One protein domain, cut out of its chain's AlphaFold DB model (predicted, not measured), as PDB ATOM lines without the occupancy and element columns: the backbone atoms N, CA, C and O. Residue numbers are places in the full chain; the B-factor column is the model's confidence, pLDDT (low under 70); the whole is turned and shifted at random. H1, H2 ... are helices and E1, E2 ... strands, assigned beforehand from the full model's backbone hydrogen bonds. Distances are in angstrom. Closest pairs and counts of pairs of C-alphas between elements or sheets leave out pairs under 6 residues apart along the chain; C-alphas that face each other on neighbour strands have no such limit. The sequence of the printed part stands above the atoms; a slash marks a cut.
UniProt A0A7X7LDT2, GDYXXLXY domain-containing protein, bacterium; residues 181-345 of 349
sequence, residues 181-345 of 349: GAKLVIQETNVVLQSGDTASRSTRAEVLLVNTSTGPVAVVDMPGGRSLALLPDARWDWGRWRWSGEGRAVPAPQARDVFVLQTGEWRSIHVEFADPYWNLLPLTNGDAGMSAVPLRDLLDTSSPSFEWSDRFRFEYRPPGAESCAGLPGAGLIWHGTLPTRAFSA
ATOM      1  N   GLY A 181     114.847  25.027  56.708       90.19
ATOM      2  CA  GLY A 181     114.817  25.761  57.969       90.19
ATOM      3  C   GLY A 181     113.754  26.850  57.918       90.19
ATOM      4  O   GLY A 181     113.443  27.354  56.839       90.19
ATOM      5  N   ALA A 182     113.196  27.214  59.070       90.56
ATOM      6  CA  ALA A 182     112.178  28.254  59.166       90.56
ATOM      7  C   ALA A 182     112.575  29.348  60.159       90.56
ATOM      8  O   ALA A 182     113.094  29.075  61.242       90.56
ATOM      9  N   LYS A 183     112.273  30.595  59.809       90.31
ATOM     10  CA  LYS A 183     112.353  31.766  60.681       90.31
ATOM     11  C   LYS A 183     110.988  32.437  60.720       90.31
ATOM     12  O   LYS A 183     110.333  32.574  59.694       90.31
ATOM     13  N   LEU A 184     110.580  32.871  61.908       90.81
ATOM     14  CA  LEU A 184     109.341  33.617  62.106       90.81
ATOM     15  C   LEU A 184     109.651  35.053  62.508       90.81
ATOM     16  O   LEU A 184     110.318  35.286  63.526       90.81
ATOM     17  N   VAL A 185     109.114  35.991  61.738       91.56
ATOM     18  CA  VAL A 185     109.102  37.420  62.046       91.56
ATOM     19  C   VAL A 185     107.651  37.842  62.257       91.56
ATOM     20  O   VAL A 185     106.813  37.651  61.380       91.56
ATOM     21  N   ILE A 186     107.351  38.388  63.434       88.94
ATOM     22  CA  ILE A 186     106.040  38.954  63.753       88.94
ATOM     23  C   ILE A 186     106.141  40.471  63.637       88.94
ATOM     24  O   ILE A 186     107.087  41.076  64.138       88.94
ATOM     25  N   GLN A 187     105.181  41.075  62.943       88.00
ATOM     26  CA  GLN A 187     105.025  42.521  62.883       88.00
ATOM     27  C   GLN A 187     103.946  42.948  63.866       88.00
ATOM     28  O   GLN A 187     102.782  42.536  63.770       88.00
ATOM     29  N   GLU A 188     104.339  43.816  64.785       84.69
ATOM     30  CA  GLU A 188     103.477  44.308  65.842       84.69
ATOM     31  C   GLU A 188     103.161  45.790  65.657       84.69
ATOM     32  O   GLU A 188     103.935  46.559  65.088       84.69
ATOM     33  N   THR A 189     101.985  46.190  66.124       81.75
ATOM     34  CA  THR A 189     101.557  47.585  66.191       81.75
ATOM     35  C   THR A 189     101.177  47.914  67.624       81.75
ATOM     36  O   THR A 189     100.483  47.136  68.277       81.75
ATOM     37  N   ASN A 190     101.590  49.084  68.099       80.50
ATOM     38  CA  ASN A 190     101.197  49.571  69.416       80.50
ATOM     39  C   ASN A 190      99.719  49.972  69.422       80.50
ATOM     40  O   ASN A 190      99.244  50.666  68.521       80.50
ATOM     41  N   VAL A 191      99.008  49.574  70.470       75.31
ATOM     42  CA  VAL A 191      97.602  49.894  70.704       75.31
ATOM     43  C   VAL A 191      97.468  50.481  72.105       75.31
ATOM     44  O   VAL A 191      98.020  49.949  73.064       75.31
ATOM     45  N   VAL A 192      96.735  51.586  72.229       75.94
ATOM     46  CA  VAL A 192      96.421  52.182  73.532       75.94
ATOM     47  C   VAL A 192      95.161  51.519  74.076       75.94
ATOM     48  O   VAL A 192      94.121  51.504  73.414       75.94
ATOM     49  N   LEU A 193      95.268  50.941  75.266       71.50
ATOM     50  CA  LEU A 193      94.176  50.281  75.966       71.50
ATOM     51  C   LEU A 193      93.233  51.303  76.600       71.50
ATOM     52  O   LEU A 193      93.599  52.452  76.842       71.50
ATOM     53  N   GLN A 194      92.015  50.871  76.938       70.94
ATOM     54  CA  GLN A 194      91.061  51.728  77.655       70.94
ATOM     55  C   GLN A 194      91.576  52.163  79.039       70.94
ATOM     56  O   GLN A 194      91.152  53.205  79.533       70.94
ATOM     57  N   SER A 195      92.507  51.410  79.640       69.75
ATOM     58  CA  SER A 195      93.204  51.780  80.881       69.75
ATOM     59  C   SER A 195      94.196  52.939  80.712       69.75
ATOM     60  O   SER A 195      94.643  53.498  81.709       69.75
ATOM     61  N   GLY A 196      94.534  53.317  79.473       72.44
ATOM     62  CA  GLY A 196      95.604  54.265  79.150       72.44
ATOM     63  C   GLY A 196      96.976  53.611  78.946       72.44
ATOM     64  O   GLY A 196      97.904  54.289  78.506       72.44
ATOM     65  N   ASP A 197      97.104  52.306  79.206       71.19
ATOM     66  CA  ASP A 197      98.345  51.561  78.985       71.19
ATOM     67  C   ASP A 197      98.591  51.302  77.494       71.19
ATOM     68  O   ASP A 197      97.660  51.196  76.695       71.19
ATOM     69  N   THR A 198      99.860  51.180  77.102       70.62
ATOM     70  CA  THR A 198     100.232  50.776  75.739       70.62
ATOM     71  C   THR A 198     100.482  49.275  75.708       70.62
ATOM     72  O   THR A 198     101.330  48.780  76.445       70.62
ATOM     73  N   ALA A 199      99.774  48.566  74.835       71.06
ATOM     74  CA  ALA A 199      99.996  47.157  74.541       71.06
ATOM     75  C   ALA A 199     100.531  46.988  73.115       71.06
ATOM     76  O   ALA A 199     100.238  47.798  72.233       71.06
ATOM     77  N   SER A 200     101.290  45.922  72.878       72.44
ATOM     78  CA  SER A 200     101.692  45.527  71.530       72.44
ATOM     79  C   SER A 200     100.684  44.530  70.963       72.44
ATOM     80  O   SER A 200     100.155  43.687  71.684       72.44
ATOM     81  N   ARG A 201     100.367  44.631  69.673       75.44
ATOM     82  CA  ARG A 201      99.431  43.730  68.995       75.44
ATOM     83  C   ARG A 201     100.054  43.188  67.725       75.44
ATOM     84  O   ARG A 201     100.410  43.957  66.835       75.44
ATOM     85  N   SER A 202     100.082  41.869  67.588       82.25
ATOM     86  CA  SER A 202     100.531  41.223  66.356       82.25
ATOM     87  C   SER A 202      99.526  41.441  65.218       82.25
ATOM     88  O   SER A 202      98.324  41.235  65.386       82.25
ATOM     89  N   THR A 203     100.004  41.859  64.045       85.56
ATOM     90  CA  THR A 203      99.148  42.204  62.886       85.56
ATOM     91  C   THR A 203      99.448  41.382  61.640       85.56
ATOM     92  O   THR A 203      98.533  41.059  60.878       85.56
ATOM     93  N   ARG A 204     100.714  41.012  61.455       90.31
ATOM     94  CA  ARG A 204     101.190  40.207  60.334       90.31
ATOM     95  C   ARG A 204     102.292  39.274  60.815       90.31
ATOM     96  O   ARG A 204     103.073  39.638  61.693       90.31
ATOM     97  N   ALA A 205     102.377  38.101  60.207       92.88
ATOM     98  CA  ALA A 205     103.529  37.225  60.326       92.88
ATOM     99  C   ALA A 205     104.192  37.015  58.967       92.88
ATOM    100  O   ALA A 205     103.535  36.962  57.926       92.88
ATOM    101  N   GLU A 206     105.504  36.864  59.008       94.81
ATOM    102  CA  GLU A 206     106.330  36.466  57.886       94.81
ATOM    103  C   GLU A 206     107.067  35.180  58.271       94.81
ATOM    104  O   GLU A 206     107.884  35.159  59.201       94.81
ATOM    105  N   VAL A 207     106.738  34.086  57.582       95.25
ATOM    106  CA  VAL A 207     107.420  32.799  57.730       95.25
ATOM    107  C   VAL A 207     108.439  32.688  56.610       95.25
ATOM    108  O   VAL A 207     108.081  32.487  55.451       95.25
ATOM    109  N   LEU A 208     109.715  32.823  56.957       95.00
ATOM    110  CA  LEU A 208     110.805  32.687  56.007       95.00
ATOM    111  C   LEU A 208     111.322  31.248  56.020       95.00
ATOM    112  O   LEU A 208     111.806  30.766  57.042       95.00
ATOM    113  N   LEU A 209     111.234  30.582  54.879       95.12
ATOM    114  CA  LEU A 209     111.792  29.263  54.620       95.12
ATOM    115  C   LEU A 209     113.152  29.423  53.952       95.12
ATOM    116  O   LEU A 209     113.291  30.231  53.041       95.12
ATOM    117  N   VAL A 210     114.142  28.643  54.366       93.06
ATOM    118  CA  VAL A 210     115.469  28.617  53.741       93.06
ATOM    119  C   VAL A 210     115.833  27.195  53.358       93.06
ATOM    120  O   VAL A 210     115.660  26.280  54.163       93.06
ATOM    121  N   ASN A 211     116.364  27.002  52.150       93.81
ATOM    122  CA  ASN A 211     116.918  25.709  51.764       93.81
ATOM    123  C   ASN A 211     118.244  25.477  52.495       93.81
ATOM    124  O   ASN A 211     119.218  26.222  52.337       93.81
ATOM    125  N   THR A 212     118.267  24.432  53.316       88.12
ATOM    126  CA  THR A 212     119.414  24.062  54.142       88.12
ATOM    127  C   THR A 212     120.222  22.895  53.621       88.12
ATOM    128  O   THR A 212     121.340  22.674  54.095       88.12
ATOM    129  N   SER A 213     119.691  22.205  52.619       88.19
ATOM    130  CA  SER A 213     120.336  21.084  51.959       88.19
ATOM    131  C   SER A 213     121.411  21.534  50.962       88.19
ATOM    132  O   SER A 213     121.562  22.716  50.648       88.19
ATOM    133  N   THR A 214     122.169  20.569  50.444       88.50
ATOM    134  CA  THR A 214     123.202  20.779  49.417       88.50
ATOM    135  C   THR A 214     122.657  20.788  47.984       88.50
ATOM    136  O   THR A 214     123.413  21.069  47.058       88.50
ATOM    137  N   GLY A 215     121.377  20.452  47.788       91.81
ATOM    138  CA  GLY A 215     120.724  20.386  46.481       91.81
ATOM    139  C   GLY A 215     119.537  21.345  46.374       91.81
ATOM    140  O   GLY A 215     119.157  21.972  47.363       91.81
ATOM    141  N   PRO A 216     118.939  21.487  45.180       95.75
ATOM    142  CA  PRO A 216     117.738  22.292  45.010       95.75
ATOM    143  C   PRO A 216     116.542  21.642  45.717       95.75
ATOM    144  O   PRO A 216     116.352  20.430  45.637       95.75
ATOM    145  N   VAL A 217     115.720  22.462  46.370       95.06
ATOM    146  CA  VAL A 217     114.481  22.047  47.044       95.06
ATOM    147  C   VAL A 217     113.384  23.023  46.661       95.06
ATOM    148  O   VAL A 217     113.609  24.228  46.674       95.06
ATOM    149  N   ALA A 218     112.197  22.529  46.327       96.38
ATOM    150  CA  ALA A 218     111.053  23.368  46.024       96.38
ATOM    151  C   ALA A 218     110.091  23.477  47.212       96.38
ATOM    152  O   ALA A 218     109.845  22.518  47.942       96.38
ATOM    153  N   VAL A 219     109.529  24.670  47.382       96.69
ATOM    154  CA  VAL A 219     108.467  24.970  48.344       96.69
ATOM    155  C   VAL A 219     107.232  25.462  47.601       96.69
ATOM    156  O   VAL A 219     107.338  26.024  46.510       96.69
ATOM    157  N   VAL A 220     106.057  25.256  48.187       96.31
ATOM    158  CA  VAL A 220     104.782  25.737  47.662       96.31
ATOM    159  C   VAL A 220     104.316  26.877  48.552       96.31
ATOM    160  O   VAL A 220     104.061  26.664  49.732       96.31
ATOM    161  N   ASP A 221     104.180  28.077  48.010       95.50
ATOM    162  CA  ASP A 221     103.686  29.265  48.710       95.50
ATOM    163  C   ASP A 221     102.303  29.632  48.167       95.50
ATOM    164  O   ASP A 221     102.167  30.293  47.137       95.50
ATOM    165  N   MET A 222     101.267  29.137  48.845       94.88
ATOM    166  CA  MET A 222      99.879  29.361  48.459       94.88
ATOM    167  C   MET A 222      99.380  30.735  48.942       94.88
ATOM    168  O   MET A 222      99.647  31.118  50.089       94.88
ATOM    169  N   PRO A 223      98.548  31.440  48.147       91.94
ATOM    170  CA  PRO A 223      98.032  32.764  48.494       91.94
ATOM    171  C   PRO A 223      97.399  32.842  49.890       91.94
ATOM    172  O   PRO A 223      96.603  31.983  50.273       91.94
ATOM    173  N   GLY A 224      97.718  33.906  50.635       89.94
ATOM    174  CA  GLY A 224      97.216  34.129  52.000       89.94
ATOM    175  C   GLY A 224      97.846  33.220  53.062       89.94
ATOM    176  O   GLY A 224      97.277  33.063  54.142       89.94
ATOM    177  N   GLY A 225      98.984  32.590  52.749       92.38
ATOM    178  CA  GLY A 225      99.708  31.701  53.656       92.38
ATOM    179  C   GLY A 225      99.097  30.307  53.770       92.38
ATOM    180  O   GLY A 225      99.308  29.623  54.765       92.38
ATOM    181  N   ARG A 226      98.333  29.851  52.770       93.38
ATOM    182  CA  ARG A 226      97.598  28.567  52.813       93.38
ATOM    183  C   ARG A 226      98.477  27.316  52.708       93.38
ATOM    184  O   ARG A 226      97.953  26.209  52.693       93.38
ATOM    185  N   SER A 227      99.792  27.500  52.656       94.31
ATOM    186  CA  SER A 227     100.791  26.449  52.872       94.31
ATOM    187  C   SER A 227     101.258  26.370  54.327       94.31
ATOM    188  O   SER A 227     102.236  25.691  54.628       94.31
ATOM    189  N   LEU A 228     100.623  27.114  55.231       94.94
ATOM    190  CA  LEU A 228     100.900  27.106  56.657       94.94
ATOM    191  C   LEU A 228      99.665  26.598  57.410       94.94
ATOM    192  O   LEU A 228      98.523  26.839  57.018       94.94
ATOM    193  N   ALA A 229      99.911  25.933  58.528       92.62
ATOM    194  CA  ALA A 229      98.934  25.649  59.564       92.62
ATOM    195  C   ALA A 229      99.272  26.458  60.819       92.62
ATOM    196  O   ALA A 229     100.441  26.746  61.081       92.62
ATOM    197  N   LEU A 230      98.257  26.814  61.606       90.56
ATOM    198  CA  LEU A 230      98.440  27.442  62.912       90.56
ATOM    199  C   LEU A 230      98.163  26.410  64.005       90.56
ATOM    200  O   LEU A 230      97.076  25.834  64.054       90.56
ATOM    201  N   LEU A 231      99.145  26.187  64.875       85.69
ATOM    202  CA  LEU A 231      99.061  25.225  65.972       85.69
ATOM    203  C   LEU A 231      99.210  25.950  67.317       85.69
ATOM    204  O   LEU A 231     100.095  26.802  67.444       85.69
ATOM    205  N   PRO A 232      98.403  25.615  68.337       78.88
ATOM    206  CA  PRO A 232      98.632  26.105  69.691       78.88
ATOM    207  C   PRO A 232      99.928  25.508  70.264       78.88
ATOM    208  O   PRO A 232     100.185  24.308  70.154       78.88
ATOM    209  N   ASP A 233     100.752  26.339  70.904       73.25
ATOM    210  CA  ASP A 233     101.960  25.913  71.616       73.25
ATOM    211  C   ASP A 233     101.626  25.524  73.059       73.25
ATOM    212  O   ASP A 233     101.906  26.222  74.035       73.25
ATOM    213  N   ALA A 234     100.985  24.372  73.195       55.56
ATOM    214  CA  ALA A 234     100.545  23.854  74.475       55.56
ATOM    215  C   ALA A 234     101.718  23.251  75.260       55.56
ATOM    216  O   ALA A 234     101.905  22.033  75.310       55.56
ATOM    217  N   ARG A 235     102.525  24.086  75.926       50.25
ATOM    218  CA  ARG A 235     103.445  23.576  76.959       50.25
ATOM    219  C   ARG A 235     102.666  22.997  78.150       50.25
ATOM    220  O   ARG A 235     103.110  21.979  78.690       50.25
ATOM    221  N   TRP A 236     101.487  23.554  78.451       44.00
ATOM    222  CA  TRP A 236     100.680  23.212  79.633       44.00
ATOM    223  C   TRP A 236      99.158  23.132  79.412       44.00
ATOM    224  O   TRP A 236      98.484  22.559  80.260       44.00
ATOM    225  N   ASP A 237      98.622  23.650  78.301       48.03
ATOM    226  CA  ASP A 237      97.172  23.739  78.065       48.03
ATOM    227  C   ASP A 237      96.856  23.359  76.611       48.03
ATOM    228  O   ASP A 237      97.050  24.141  75.679       48.03
ATOM    229  N   TRP A 238      96.462  22.103  76.391       54.31
ATOM    230  CA  TRP A 238      95.953  21.676  75.093       54.31
ATOM    231  C   TRP A 238      94.533  22.198  74.925       54.31
ATOM    232  O   TRP A 238      93.575  21.530  75.295       54.31
ATOM    233  N   GLY A 239      94.413  23.354  74.283       57.09
ATOM    234  CA  GLY A 239      93.208  23.654  73.530       57.09
ATOM    235  C   GLY A 239      92.184  24.520  74.244       57.09
ATOM    236  O   GLY A 239      91.077  24.073  74.510       57.09
ATOM    237  N   ARG A 240      92.502  25.810  74.386       68.50
ATOM    238  CA  ARG A 240      91.469  26.863  74.363       68.50
ATOM    239  C   ARG A 240      91.130  27.323  72.965       68.50
ATOM    240  O   ARG A 240      90.030  27.803  72.742       68.50
ATOM    241  N   TRP A 241      92.064  27.187  72.035       77.81
ATOM    242  CA  TRP A 241      91.920  27.711  70.691       77.81
ATOM    243  C   TRP A 241      92.133  26.613  69.671       77.81
ATOM    244  O   TRP A 241      93.113  25.868  69.716       77.81
ATOM    245  N   ARG A 242      91.214  26.562  68.717       83.56
ATOM    246  CA  ARG A 242      91.336  25.801  67.489       83.56
ATOM    247  C   ARG A 242      91.410  26.773  66.329       83.56
ATOM    248  O   ARG A 242      90.616  27.704  66.237       83.56
ATOM    249  N   TRP A 243      92.344  26.564  65.419       87.94
ATOM    250  CA  TRP A 243      92.419  27.380  64.218       87.94
ATOM    251  C   TRP A 243      91.242  27.078  63.279       87.94
ATOM    252  O   TRP A 243      90.993  25.930  62.920       87.94
ATOM    253  N   SER A 244      90.516  28.112  62.850       86.44
ATOM    254  CA  SER A 244      89.318  27.954  62.013       86.44
ATOM    255  C   SER A 244      89.602  27.460  60.589       86.44
ATOM    256  O   SER A 244      88.679  27.006  59.906       86.44
ATOM    257  N   GLY A 245      90.853  27.566  60.129       83.50
ATOM    258  CA  GLY A 245      91.310  27.030  58.850       83.50
ATOM    259  C   GLY A 245      91.628  25.534  58.883       83.50
ATOM    260  O   GLY A 245      91.790  24.935  57.819       83.50
ATOM    261  N   GLU A 246      91.659  24.915  60.066       84.25
ATOM    262  CA  GLU A 246      91.905  23.484  60.207       84.25
ATOM    263  C   GLU A 246      90.819  22.667  59.490       84.25
ATOM    264  O   GLU A 246      89.622  22.850  59.711       84.25
ATOM    265  N   GLY A 247      91.239  21.764  58.600       78.56
ATOM    266  CA  GLY A 247      90.332  20.930  57.807       78.56
ATOM    267  C   GLY A 247      89.595  21.664  56.680       78.56
ATOM    268  O   GLY A 247      88.820  21.033  55.961       78.56
ATOM    269  N   ARG A 248      89.824  22.970  56.474       83.12
ATOM    270  CA  ARG A 248      89.279  23.671  55.303       83.12
ATOM    271  C   ARG A 248      90.006  23.241  54.034       83.12
ATOM    272  O   ARG A 248      91.226  23.097  54.023       83.12
ATOM    273  N   ALA A 249      89.251  23.115  52.945       79.81
ATOM    274  CA  ALA A 249      89.818  22.853  51.632       79.81
ATOM    275  C   ALA A 249      90.753  23.999  51.212       79.81
ATOM    276  O   ALA A 249      90.360  25.169  51.192       79.81
ATOM    277  N   VAL A 250      91.990  23.647  50.872       82.44
ATOM    278  CA  VAL A 250      92.962  24.556  50.262       82.44
ATOM    279  C   VAL A 250      92.806  24.456  48.739       82.44
ATOM    280  O   VAL A 250      92.636  23.345  48.232       82.44
ATOM    281  N   PRO A 251      92.818  25.577  47.989       86.31
ATOM    282  CA  PRO A 251      92.790  25.539  46.529       86.31
ATOM    283  C   PRO A 251      93.915  24.675  45.949       86.31
ATOM    284  O   PRO A 251      94.979  24.553  46.551       86.31
ATOM    285  N   ALA A 252      93.698  24.105  44.762       90.94
ATOM    286  CA  ALA A 252      94.742  23.341  44.086       90.94
ATOM    287  C   ALA A 252      95.937  24.253  43.734       90.94
ATOM    288  O   ALA A 252      95.711  25.357  43.220       90.94
ATOM    289  N   PRO A 253      97.180  23.812  43.993       94.69
ATOM    290  CA  PRO A 253      98.370  24.591  43.681       94.69
ATOM    291  C   PRO A 253      98.547  24.754  42.170       94.69
ATOM    292  O   PRO A 253      98.191  23.883  41.375       94.69
ATOM    293  N   GLN A 254      99.107  25.888  41.770       95.25
ATOM    294  CA  GLN A 254      99.422  26.217  40.386       95.25
ATOM    295  C   GLN A 254     100.933  26.353  40.202       95.25
ATOM    296  O   GLN A 254     101.687  26.524  41.153       95.25
ATOM    297  N   ALA A 255     101.388  26.357  38.947       95.25
ATOM    298  CA  ALA A 255     102.810  26.504  38.623       95.25
ATOM    299  C   ALA A 255     103.449  27.773  39.221       95.25
ATOM    300  O   ALA A 255     104.632  27.768  39.533       95.25
ATOM    301  N   ARG A 256     102.665  28.847  39.396       95.56
ATOM    302  CA  ARG A 256     103.121  30.113  39.994       95.56
ATOM    303  C   ARG A 256     103.366  30.036  41.505       95.56
ATOM    304  O   ARG A 256     104.016  30.925  42.040       95.56
ATOM    305  N   ASP A 257     102.802  29.027  42.166       95.94
ATOM    306  CA  ASP A 257     102.867  28.852  43.617       95.94
ATOM    307  C   ASP A 257     104.087  28.004  44.019       95.94
ATOM    308  O   ASP A 257     104.393  27.892  45.203       95.94
ATOM    309  N   VAL A 258     104.796  27.405  43.052       97.19
ATOM    310  CA  VAL A 258     105.970  26.549  43.282       97.19
ATOM    311  C   VAL A 258     107.258  27.342  43.081       97.19
ATOM    312  O   VAL A 258     107.490  27.923  42.022       97.19
ATOM    313  N   PHE A 259     108.131  27.310  44.086       97.00
ATOM    314  CA  PHE A 259     109.400  28.032  44.103       97.00
ATOM    315  C   PHE A 259     110.549  27.061  44.354       97.00
ATOM    316  O   PHE A 259     110.646  26.491  45.436       97.00
ATOM    317  N   VAL A 260     111.426  26.883  43.362       97.38
ATOM    318  CA  VAL A 260     112.653  26.083  43.500       97.38
ATOM    319  C   VAL A 260     113.735  26.951  44.130       97.38
ATOM    320  O   VAL A 260     114.162  27.927  43.523       97.38
ATOM    321  N   LEU A 261     114.186  26.573  45.322       96.81
ATOM    322  CA  LEU A 261     115.205  27.269  46.097       96.81
ATOM    323  C   LEU A 261     116.558  26.581  45.933       96.81
ATOM    324  O   LEU A 261     116.691  25.374  46.166       96.81
ATOM    325  N   GLN A 262     117.584  27.351  45.588       96.38
ATOM    326  CA  GLN A 262     118.975  26.901  45.668       96.38
ATOM    327  C   GLN A 262     119.453  26.863  47.127       96.38
ATOM    328  O   GLN A 262     118.825  27.437  48.016       96.38
ATOM    329  N   THR A 263     120.572  26.193  47.401       93.31
ATOM    330  CA  THR A 263     121.150  26.135  48.753       93.31
ATOM    331  C   THR A 263     121.361  27.538  49.330       93.31
ATOM    332  O   THR A 263     122.061  28.363  48.746       93.31
ATOM    333  N   GLY A 264     120.778  27.798  50.503       89.94
ATOM    334  CA  GLY A 264     120.851  29.089  51.191       89.94
ATOM    335  C   GLY A 264     119.869  30.150  50.687       89.94
ATOM    336  O   GLY A 264     119.822  31.234  51.267       89.94
ATOM    337  N   GLU A 265     119.077  29.860  49.653       94.56
ATOM    338  CA  GLU A 265     118.028  30.753  49.165       94.56
ATOM    339  C   GLU A 265     116.810  30.729  50.093       94.56
ATOM    340  O   GLU A 265     116.461  29.694  50.674       94.56
ATOM    341  N   TRP A 266     116.173  31.892  50.227       93.88
ATOM    342  CA  TRP A 266     115.048  32.112  51.121       93.88
ATOM    343  C   TRP A 266     113.756  32.359  50.349       93.88
ATOM    344  O   TRP A 266     113.745  33.062  49.339       93.88
ATOM    345  N   ARG A 267     112.644  31.871  50.894       96.25
ATOM    346  CA  ARG A 267     111.287  32.218  50.478       96.25
ATOM    347  C   ARG A 267     110.504  32.744  51.662       96.25
ATOM    348  O   ARG A 267     110.540  32.153  52.732       96.25
ATOM    349  N   SER A 268     109.759  33.818  51.453       96.06
ATOM    350  CA  SER A 268     108.895  34.403  52.470       96.06
ATOM    351  C   SER A 268     107.429  34.094  52.179       96.06
ATOM    352  O   SER A 268     106.956  34.351  51.071       96.06
ATOM    353  N   ILE A 269     106.727  33.562  53.179       96.44
ATOM    354  CA  ILE A 269     105.281  33.348  53.172       96.44
ATOM    355  C   ILE A 269     104.650  34.368  54.119       96.44
ATOM    356  O   ILE A 269     104.966  34.413  55.310       96.44
ATOM    357  N   HIS A 270     103.743  35.179  53.585       94.88
ATOM    358  CA  HIS A 270     103.108  36.273  54.316       94.88
ATOM    359  C   HIS A 270     101.736  35.860  54.848       94.88
ATOM    360  O   HIS A 270     100.930  35.261  54.133       94.88
ATOM    361  N   VAL A 271     101.457  36.233  56.095       93.75
ATOM    362  CA  VAL A 271     100.208  35.930  56.795       93.75
ATOM    363  C   VAL A 271      99.633  37.205  57.397       93.75
ATOM    364  O   VAL A 271     100.232  37.803  58.287       93.75
ATOM    365  N   GLU A 272      98.445  37.601  56.946       92.38
ATOM    366  CA  GLU A 272      97.713  38.746  57.493       92.38
ATOM    367  C   GLU A 272      96.742  38.276  58.577       92.38
ATOM    368  O   GLU A 272      95.817  37.515  58.298       92.38
ATOM    369  N   PHE A 273      96.884  38.768  59.810       90.06
ATOM    370  CA  PHE A 273      96.043  38.307  60.929       90.06
ATOM    371  C   PHE A 273      94.608  38.849  60.859       90.06
ATOM    372  O   PHE A 273      93.755  38.472  61.661       90.06
ATOM    373  N   ALA A 274      94.346  39.754  59.913       87.50
ATOM    374  CA  ALA A 274      93.016  40.242  59.578       87.50
ATOM    375  C   ALA A 274      92.261  39.327  58.594       87.50
ATOM    376  O   ALA A 274      91.048  39.488  58.460       87.50
ATOM    377  N   ASP A 275      92.939  38.407  57.894       90.88
ATOM    378  CA  ASP A 275      92.264  37.441  57.022       90.88
ATOM    379  C   ASP A 275      91.463  36.453  57.896       90.88
ATOM    380  O   ASP A 275      92.053  35.783  58.750       90.88
ATOM    381  N   PRO A 276      90.137  36.312  57.678       90.56
ATOM    382  CA  PRO A 276      89.287  35.393  58.433       90.56
ATOM    383  C   PRO A 276      89.750  33.934  58.435       90.56
ATOM    384  O   PRO A 276      89.312  33.151  59.277       90.56
ATOM    385  N   TYR A 277      90.602  33.538  57.485       90.00
ATOM    386  CA  TYR A 277      91.223  32.220  57.472       90.00
ATOM    387  C   TYR A 277      92.081  31.955  58.708       90.00
ATOM    388  O   TYR A 277      92.158  30.810  59.143       90.00
ATOM    389  N   TRP A 278      92.678  32.989  59.299       91.62
ATOM    390  CA  TRP A 278      93.519  32.888  60.494       91.62
ATOM    391  C   TRP A 278      92.748  33.096  61.797       91.62
ATOM    392  O   TRP A 278      93.354  33.118  62.862       91.62
ATOM    393  N   ASN A 279      91.416  33.195  61.748       90.44
ATOM    394  CA  ASN A 279      90.610  33.302  62.960       90.44
ATOM    395  C   ASN A 279      90.713  32.034  63.815       90.44
ATOM    396  O   ASN A 279      90.899  30.919  63.312       90.44
ATOM    397  N   LEU A 280      90.507  32.216  65.111       86.81
ATOM    398  CA  LEU A 280      90.479  31.175  66.118       86.81
ATOM    399  C   LEU A 280      89.049  30.908  66.578       86.81
ATOM    400  O   LEU A 280      88.207  31.803  66.651       86.81
ATOM    401  N   LEU A 281      88.787  29.652  66.891       84.00
ATOM    402  CA  LEU A 281      87.561  29.168  67.497       84.00
ATOM    403  C   LEU A 281      87.881  28.777  68.940       84.00
ATOM    404  O   LEU A 281      88.844  28.032  69.150       84.00
ATOM    405  N   PRO A 282      87.117  29.253  69.930       77.19
ATOM    406  CA  PRO A 282      87.294  28.809  71.298       77.19
ATOM    407  C   PRO A 282      86.847  27.349  71.439       77.19
ATOM    408  O   PRO A 282      85.807  26.943  70.926       77.19
ATOM    409  N   LEU A 283      87.653  26.561  72.138       69.62
ATOM    410  CA  LEU A 283      87.386  25.184  72.526       69.62
ATOM    411  C   LEU A 283      86.741  25.222  73.919       69.62
ATOM    412  O   LEU A 283      87.427  25.286  74.935       69.62
ATOM    413  N   THR A 284      85.409  25.250  73.979       59.62
ATOM    414  CA  THR A 284      84.657  25.127  75.237       59.62
ATOM    415  C   THR A 284      84.217  23.682  75.463       59.62
ATOM    416  O   THR A 284      83.866  22.973  74.522       59.62
ATOM    417  N   ASN A 285      84.172  23.241  76.726       49.28
ATOM    418  CA  ASN A 285      83.454  22.021  77.107       49.28
ATOM    419  C   ASN A 285      81.945  22.253  76.903       49.28
ATOM    420  O   ASN A 285      81.254  22.692  77.819       49.28
ATOM    421  N   GLY A 286      81.455  22.008  75.687       46.41
ATOM    422  CA  GLY A 286      80.067  22.225  75.276       46.41
ATOM    423  C   GLY A 286      79.967  23.261  74.157       46.41
ATOM    424  O   GLY A 286      80.223  24.446  74.367       46.41
ATOM    425  N   ASP A 287      79.601  22.799  72.965       49.00
ATOM    426  CA  ASP A 287      79.319  23.631  71.797       49.00
ATOM    427  C   ASP A 287      78.012  24.412  71.988       49.00
ATOM    428  O   ASP A 287      76.955  23.805  72.156       49.00
ATOM    429  N   ALA A 288      78.079  25.746  71.911       40.88
ATOM    430  CA  ALA A 288      77.194  26.571  71.076       40.88
ATOM    431  C   ALA A 288      77.409  28.070  71.358       40.88
ATOM    432  O   ALA A 288      76.978  28.588  72.385       40.88
ATOM    433  N   GLY A 289      77.992  28.796  70.396       49.94
ATOM    434  CA  GLY A 289      77.664  30.218  70.210       49.94
ATOM    435  C   GLY A 289      78.800  31.240  70.219       49.94
ATOM    436  O   GLY A 289      78.529  32.406  69.936       49.94
ATOM    437  N   MET A 290      80.055  30.873  70.487       57.06
ATOM    438  CA  MET A 290      81.146  31.846  70.359       57.06
ATOM    439  C   MET A 290      81.579  32.011  68.896       57.06
ATOM    440  O   MET A 290      81.878  31.045  68.196       57.06
ATOM    441  N   SER A 291      81.580  33.263  68.436       70.69
ATOM    442  CA  SER A 291      82.001  33.633  67.083       70.69
ATOM    443  C   SER A 291      83.518  33.531  66.936       70.69
ATOM    444  O   SER A 291      84.254  33.737  67.898       70.69
ATOM    445  N   ALA A 292      83.982  33.230  65.722       82.25
ATOM    446  CA  ALA A 292      85.406  33.165  65.419       82.25
ATOM    447  C   ALA A 292      86.093  34.501  65.747       82.25
ATOM    448  O   ALA A 292      85.649  35.555  65.287       82.25
ATOM    449  N   VAL A 293      87.176  34.443  66.516       84.25
ATOM    450  CA  VAL A 293      87.943  35.613  66.954       84.25
ATOM    451  C   VAL A 293      89.128  35.802  66.009       84.25
ATOM    452  O   VAL A 293      89.878  34.847  65.791       84.25
ATOM    453  N   PRO A 294      89.330  36.987  65.413       84.75
ATOM    454  CA  PRO A 294      90.530  37.249  64.628       84.75
ATOM    455  C   PRO A 294      91.798  37.098  65.465       84.75
ATOM    456  O   PRO A 294      91.848  37.564  66.600       84.75
ATOM    457  N   LEU A 295      92.850  36.505  64.894       82.12
ATOM    458  CA  LEU A 295      94.120  36.284  65.601       82.12
ATOM    459  C   LEU A 295      94.730  37.593  66.129       82.12
ATOM    460  O   LEU A 295      95.327  37.615  67.198       82.12
ATOM    461  N   ARG A 296      94.526  38.702  65.409       79.06
ATOM    462  CA  ARG A 296      94.952  40.046  65.835       79.06
ATOM    463  C   ARG A 296      94.188  40.593  67.047       79.06
ATOM    464  O   ARG A 296      94.640  41.551  67.660       79.06
ATOM    465  N   ASP A 297      93.002  40.066  67.339       76.81
ATOM    466  CA  ASP A 297      92.087  40.604  68.353       76.81
ATOM    467  C   ASP A 297      92.171  39.835  69.682       76.81
ATOM    468  O   ASP A 297      91.426  40.125  70.611       76.81
ATOM    469  N   LEU A 298      93.131  38.917  69.807       73.31
ATOM    470  CA  LEU A 298      93.371  38.059  70.973       73.31
ATOM    471  C   LEU A 298      93.970  38.785  72.204       73.31
ATOM    472  O   LEU A 298      94.585  38.163  73.065       73.31
ATOM    473  N   LEU A 299      93.812  40.106  72.302       60.97
ATOM    474  CA  LEU A 299      94.241  40.886  73.464       60.97
ATOM    475  C   LEU A 299      93.211  40.740  74.593       60.97
ATOM    476  O   LEU A 299      92.287  41.548  74.684       60.97
ATOM    477  N   ASP A 300      93.358  39.740  75.463       51.66
ATOM    478  CA  ASP A 300      92.631  39.740  76.736       51.66
ATOM    479  C   ASP A 300      93.369  40.616  77.754       51.66
ATOM    480  O   ASP A 300      94.236  40.164  78.494       51.66
ATOM    481  N   THR A 301      93.018  41.898  77.786       47.62
ATOM    482  CA  THR A 301      93.547  42.862  78.763       47.62
ATOM    483  C   THR A 301      92.764  42.857  80.075       47.62
ATOM    484  O   THR A 301      92.878  43.797  80.859       47.62
ATOM    485  N   SER A 302      91.896  41.862  80.300       37.97
ATOM    486  CA  SER A 302      90.982  41.833  81.446       37.97
ATOM    487  C   SER A 302      91.343  40.799  82.518       37.97
ATOM    488  O   SER A 302      90.779  40.855  83.611       37.97
ATOM    489  N   SER A 303      92.307  39.902  82.262       40.53
ATOM    490  CA  SER A 303      92.728  38.869  83.221       40.53
ATOM    491  C   SER A 303      94.258  38.767  83.376       40.53
ATOM    492  O   SER A 303      94.913  38.076  82.592       40.53
ATOM    493  N   PRO A 304      94.847  39.350  84.442       41.25
ATOM    494  CA  PRO A 304      96.302  39.409  84.652       41.25
ATOM    495  C   PRO A 304      96.988  38.053  84.926       41.25
ATOM    496  O   PRO A 304      98.203  37.992  85.080       41.25
ATOM    497  N   SER A 305      96.244  36.947  85.010       44.09
ATOM    498  CA  SER A 305      96.789  35.609  85.286       44.09
ATOM    499  C   SER A 305      97.033  34.737  84.045       44.09
ATOM    500  O   SER A 305      97.632  33.669  84.187       44.09
ATOM    501  N   PHE A 306      96.592  35.147  82.846       47.88
ATOM    502  CA  PHE A 306      96.490  34.245  81.681       47.88
ATOM    503  C   PHE A 306      97.262  34.669  80.415       47.88
ATOM    504  O   PHE A 306      97.315  33.891  79.459       47.88
ATOM    505  N   GLU A 307      97.942  35.819  80.436       48.69
ATOM    506  CA  GLU A 307      98.659  36.424  79.293       48.69
ATOM    507  C   GLU A 307      99.794  35.561  78.692       48.69
ATOM    508  O   GLU A 307     100.215  35.789  77.563       48.69
ATOM    509  N   TRP A 308     100.276  34.535  79.404       49.28
ATOM    510  CA  TRP A 308     101.396  33.672  78.988       49.28
ATOM    511  C   TRP A 308     100.972  32.362  78.295       49.28
ATOM    512  O   TRP A 308     101.834  31.590  77.865       49.28
ATOM    513  N   SER A 309      99.664  32.075  78.215       55.81
ATOM    514  CA  SER A 309      99.148  30.760  77.792       55.81
ATOM    515  C   SER A 309      98.699  30.659  76.327       55.81
ATOM    516  O   SER A 309      98.713  29.559  75.777       55.81
ATOM    517  N   ASP A 310      98.410  31.782  75.663       72.19
ATOM    518  CA  ASP A 310      97.930  31.813  74.273       72.19
ATOM    519  C   ASP A 310      99.088  31.999  73.279       72.19
ATOM    520  O   ASP A 310      99.191  32.983  72.541       72.19
ATOM    521  N   ARG A 311     100.000  31.023  73.291       78.44
ATOM    522  CA  ARG A 311     101.109  30.940  72.337       78.44
ATOM    523  C   ARG A 311     100.716  30.077  71.148       78.44
ATOM    524  O   ARG A 311     100.098  29.025  71.299       78.44
ATOM    525  N   PHE A 312     101.150  30.486  69.967       83.81
ATOM    526  CA  PHE A 312     100.919  29.768  68.720       83.81
ATOM    527  C   PHE A 312     102.230  29.561  67.988       83.81
ATOM    528  O   PHE A 312     103.212  30.254  68.226       83.81
ATOM    529  N   ARG A 313     102.252  28.622  67.055       87.94
ATOM    530  CA  ARG A 313     103.325  28.475  66.077       87.94
ATOM    531  C   ARG A 313     102.721  28.247  64.706       87.94
ATOM    532  O   ARG A 313     101.657  27.636  64.591       87.94
ATOM    533  N   PHE A 314     103.422  28.705  63.680       92.19
ATOM    534  CA  PHE A 314     103.119  28.280  62.328       92.19
ATOM    535  C   PHE A 314     103.818  26.954  62.053       92.19
ATOM    536  O   PHE A 314     104.903  26.685  62.562       92.19
ATOM    537  N   GLU A 315     103.197  26.123  61.238       91.69
ATOM    538  CA  GLU A 315     103.808  24.933  60.673       91.69
ATOM    539  C   GLU A 315     103.662  25.008  59.164       91.69
ATOM    540  O   GLU A 315     102.548  25.057  58.649       91.69
ATOM    541  N   TYR A 316     104.779  25.027  58.448       94.25
ATOM    542  CA  TYR A 316     104.739  24.887  57.005       94.25
ATOM    543  C   TYR A 316     104.310  23.470  56.641       94.25
ATOM    544  O   TYR A 316     104.939  22.497  57.056       94.25
ATOM    545  N   ARG A 317     103.203  23.384  55.904       92.00
ATOM    546  CA  ARG A 317     102.527  22.167  55.470       92.00
ATOM    547  C   ARG A 317     102.048  22.393  54.030       92.00
ATOM    548  O   ARG A 317     100.952  22.923  53.825       92.00
ATOM    549  N   PRO A 318     102.872  22.055  53.029       91.62
ATOM    550  CA  PRO A 318     102.494  22.233  51.638       91.62
ATOM    551  C   PRO A 318     101.347  21.289  51.250       91.62
ATOM    552  O   PRO A 318     101.096  20.293  51.939       91.62
ATOM    553  N   PRO A 319     100.651  21.565  50.133       91.06
ATOM    554  CA  PRO A 319      99.709  20.617  49.557       91.06
ATOM    555  C   PRO A 319     100.360  19.245  49.327       91.06
ATOM    556  O   PRO A 319     101.561  19.142  49.071       91.06
ATOM    557  N   GLY A 320      99.555  18.185  49.411       88.75
ATOM    558  CA  GLY A 320     100.039  16.816  49.225       88.75
ATOM    559  C   GLY A 320     100.666  16.587  47.844       88.75
ATOM    560  O   GLY A 320     100.323  17.273  46.876       88.75
ATOM    561  N   ALA A 321     101.553  15.593  47.758       88.94
ATOM    562  CA  ALA A 321     102.276  15.237  46.535       88.94
ATOM    563  C   ALA A 321     101.344  14.978  45.342       88.94
ATOM    564  O   ALA A 321     101.602  15.457  44.239       88.94
ATOM    565  N   GLU A 322     100.199  14.327  45.570       90.06
ATOM    566  CA  GLU A 322      99.191  14.070  44.532       90.06
ATOM    567  C   GLU A 322      98.674  15.361  43.880       90.06
ATOM    568  O   GLU A 322      98.594  15.452  42.655       90.06
ATOM    569  N   SER A 323      98.394  16.394  44.681       90.38
ATOM    570  CA  SER A 323      97.947  17.703  44.187       90.38
ATOM    571  C   SER A 323      99.045  18.457  43.431       90.38
ATOM    572  O   SER A 323      98.739  19.381  42.679       90.38
ATOM    573  N   CYS A 324     100.310  18.083  43.631       91.94
ATOM    574  CA  CYS A 324     101.471  18.748  43.046       91.94
ATOM    575  C   CYS A 324     102.093  17.987  41.863       91.94
ATOM    576  O   CYS A 324     102.914  18.562  41.156       91.94
ATOM    577  N   ALA A 325     101.704  16.734  41.608       90.12
ATOM    578  CA  ALA A 325     102.382  15.828  40.672       90.12
ATOM    579  C   ALA A 325     102.522  16.361  39.228       90.12
ATOM    580  O   ALA A 325     103.451  15.983  38.517       90.12
ATOM    581  N   GLY A 326     101.620  17.245  38.785       91.06
ATOM    582  CA  GLY A 326     101.647  17.867  37.453       91.06
ATOM    583  C   GLY A 326     102.359  19.222  37.375       91.06
ATOM    584  O   GLY A 326     102.363  19.846  36.313       91.06
ATOM    585  N   LEU A 327     102.912  19.718  38.483       94.38
ATOM    586  CA  LEU A 327     103.523  21.043  38.560       94.38
ATOM    587  C   LEU A 327     105.003  21.021  38.147       94.38
ATOM    588  O   LEU A 327     105.692  20.010  38.309       94.38
ATOM    589  N   PRO A 328     105.533  22.141  37.620       92.19
ATOM    590  CA  PRO A 328     106.957  22.242  37.333       92.19
ATOM    591  C   PRO A 328     107.767  22.055  38.618       92.19
ATOM    592  O   PRO A 328     107.488  22.679  39.636       92.19
ATOM    593  N   GLY A 329     108.778  21.188  38.561       88.50
ATOM    594  CA  GLY A 329     109.612  20.892  39.724       88.50
ATOM    595  C   GLY A 329     108.935  20.024  40.787       88.50
ATOM    596  O   GLY A 329     109.465  19.965  41.888       88.50
ATOM    597  N   ALA A 330     107.828  19.329  40.477       90.38
ATOM    598  CA  ALA A 330     107.114  18.464  41.423       90.38
ATOM    599  C   ALA A 330     108.030  17.497  42.193       90.38
ATOM    600  O   ALA A 330     107.915  17.380  43.404       90.38
ATOM    601  N   GLY A 331     109.005  16.879  41.515       90.81
ATOM    602  CA  GLY A 331     109.966  15.970  42.154       90.81
ATOM    603  C   GLY A 331     110.989  16.637  43.086       90.81
ATOM    604  O   GLY A 331     111.759  15.935  43.729       90.81
ATOM    605  N   LEU A 332     111.033  17.971  43.137       93.62
ATOM    606  CA  LEU A 332     111.839  18.740  44.088       93.62
ATOM    607  C   LEU A 332     110.993  19.283  45.243       93.62
ATOM    608  O   LEU A 332     111.567  19.832  46.182       93.62
ATOM    609  N   ILE A 333     109.657  19.202  45.165       94.44
ATOM    610  CA  ILE A 333     108.783  19.762  46.194       94.44
ATOM    611  C   ILE A 333     108.971  18.966  47.473       94.44
ATOM    612  O   ILE A 333     108.792  17.754  47.521       94.44
ATOM    613  N   TRP A 334     109.330  19.683  48.525       92.88
ATOM    614  CA  TRP A 334     109.437  19.099  49.841       92.88
ATOM    615  C   TRP A 334     108.049  18.980  50.469       92.88
ATOM    616  O   TRP A 334     107.352  19.985  50.600       92.88
ATOM    617  N   HIS A 335     107.657  17.766  50.865       89.69
ATOM    618  CA  HIS A 335     106.308  17.444  51.357       89.69
ATOM    619  C   HIS A 335     106.231  17.171  52.869       89.69
ATOM    620  O   HIS A 335     105.214  16.687  53.370       89.69
ATOM    621  N   GLY A 336     107.292  17.473  53.618       87.12
ATOM    622  CA  GLY A 336     107.278  17.377  55.074       87.12
ATOM    623  C   GLY A 336     106.492  18.504  55.761       87.12
ATOM    624  O   GLY A 336     105.915  19.391  55.134       87.12
ATOM    625  N   THR A 337     106.504  18.475  57.091       88.12
ATOM    626  CA  THR A 337     105.990  19.542  57.964       88.12
ATOM    627  C   THR A 337     107.146  20.305  58.596       88.12
ATOM    628  O   THR A 337     108.149  19.687  58.931       88.12
ATOM    629  N   LEU A 338     107.082  21.625  58.773       88.75
ATOM    630  CA  LEU A 338     108.170  22.380  59.412       88.75
ATOM    631  C   LEU A 338     107.621  23.418  60.397       88.75
ATOM    632  O   LEU A 338     107.132  24.464  59.960       88.75
ATOM    633  N   PRO A 339     107.696  23.167  61.717       86.56
ATOM    634  CA  PRO A 339     107.231  24.121  62.712       86.56
ATOM    635  C   PRO A 339     108.198  25.301  62.867       86.56
ATOM    636  O   PRO A 339     109.418  25.136  62.899       86.56
ATOM    637  N   THR A 340     107.647  26.498  63.039       87.62
ATOM    638  CA  THR A 340     108.387  27.688  63.461       87.62
ATOM    639  C   THR A 340     108.582  27.706  64.978       87.62
ATOM    640  O   THR A 340     107.988  26.917  65.722       87.62
ATOM    641  N   ARG A 341     109.358  28.682  65.474       82.38
ATOM    642  CA  ARG A 341     109.264  29.083  66.886       82.38
ATOM    643  C   ARG A 341     107.833  29.512  67.225       82.38
ATOM    644  O   ARG A 341     107.103  29.982  66.349       82.38
ATOM    645  N   ALA A 342     107.459  29.349  68.489       82.56
ATOM    646  CA  ALA A 342     106.186  29.840  68.984       82.56
ATOM    647  C   ALA A 342     106.257  31.341  69.283       82.56
ATOM    648  O   ALA A 342     107.270  31.809  69.802       82.56
ATOM    649  N   PHE A 343     105.171  32.051  69.019       81.31
ATOM    650  CA  PHE A 343     104.978  33.472  69.281       81.31
ATOM    651  C   PHE A 343     103.726  33.676  70.136       81.31
ATOM    652  O   PHE A 343     102.830  32.823  70.146       81.31
ATOM    653  N   SER A 344     103.653  34.799  70.844       77.44
ATOM    654  CA  SER A 344     102.411  35.230  71.483       77.44
ATOM    655  C   SER A 344     101.601  36.119  70.545       77.44
ATOM    656  O   SER A 344     102.136  37.044  69.935       77.44
ATOM    657  N   ALA A 345     100.289  35.898  70.469       66.44
ATOM    658  CA  ALA A 345      99.401  36.821  69.761       66.44
ATOM    659  C   ALA A 345      99.353  38.214  70.434       66.44
ATOM    660  O   ALA A 345      99.098  39.215  69.759       66.44
TER     661      ALA A 345
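Overview. This is residues 181 to 345 of the 349 residues of the protein "GDYXXLXY domain-containing protein" of bacterium (UniProt A0A7X7LDT2). Two three-stranded sheets make a small sandwich, E1 E2 E7 over E4 E9 E10, with their strands crossed at 32 degrees. The long hairpin of E1 and E2 runs with the longest axis, its turn at one end of the domain; the strand pair E3 and E6 and the one short helix H1 lie toward the other end, and the small strand pair E5 and E8 sits beside E4. The printed part has 165 residues, with named elements in the order E1 E2 E3 E4 E5 E6 E7 E8 E9 H1 E10; the class is mostly strand, though under half of the residues are in named elements. Each of the four sheets is antiparallel, the larger two in the orders E1 - E2 - E7 and E4 - E9 - E10. The whole is compact, with a radius of gyration of the C-alphas of 17.5 A, yet elongated in outline, with spans of 53 by 34 by 27 A.

Arrangement. Start at E1, residues 181 to 192, which forms a hairpin with E2, residues 198 to 211; N 183 and O 208 are 2.8 A apart, within hydrogen-bond range. E2 bends by 50 degrees at residue 203. On from there, E7, residues 266 to 272, is the antiparallel neighbour of E2, with N 207 and O 269 at 2.9 A. This sheet is twisted, its C-alphas up to 4.6 A off the best plane. Now look at the second sheet of the sandwich, two sheets face to face: E4, residues 228 to 232, is the antiparallel neighbour of E9, residues 311 to 316, with N 231 and O 313 at 2.9 A. E9 is also the antiparallel neighbour of E10, residues 338 to 344, with N 340 and O 314 at 2.8 A. The facing parts of the two sheets are 9.6 A centre to centre, their best planes 26 degrees apart. Between the edge strands E1 and E10 the closest C-alphas, those of Ala 182 and Thr 340, are 5.8 A apart; the edge strands E4 and E7 are apart, but only just, the closest distance being 8.4 A. Outward from E4, look for E5, residues 241 to 243: the closest C-alphas, of Leu 230 and Trp 243, are 6.2 A apart. E5 is the antiparallel neighbour of E8, residues 280 to 282, with N 242 and O 281 at 2.8 A. E3, residues 217 to 220, and E6, residues 258 to 261, are antiparallel neighbours, with N 219 and O 259 at 2.9 A. H1, residues 321 to 324, is not on either three-stranded sheet; it is too short for an O i to N i+4 pair, and its one O i to N i+3 pair is within range.

Along the chain. Find C-alpha 181 at (114.817, 25.761, 57.969); from there E1 runs 35.8 A to C-alpha 192 at (96.421, 52.182, 73.532). E2 returns over 38.5 A. E7 measures 19.6 A, E9 16.9 A and E4 13.3 A. E10 covers 18.5 A and ends at C-alpha 344, (102.411, 35.230, 71.483).

Size, cuts and confidence. The two C-alphas farthest apart are those of Ser 195 and Gly 326, at 55.7 A. The printed part has no cut. The long links are E5 to E6 with 14 residues, E8 to E9 with 28, and H1 to E10 with 13. The mean pLDDT of the printed part is 81.8; look for values under 70 at residue 195, residues 234 to 240, 283 to 290 and 299 to 309, and residue 345.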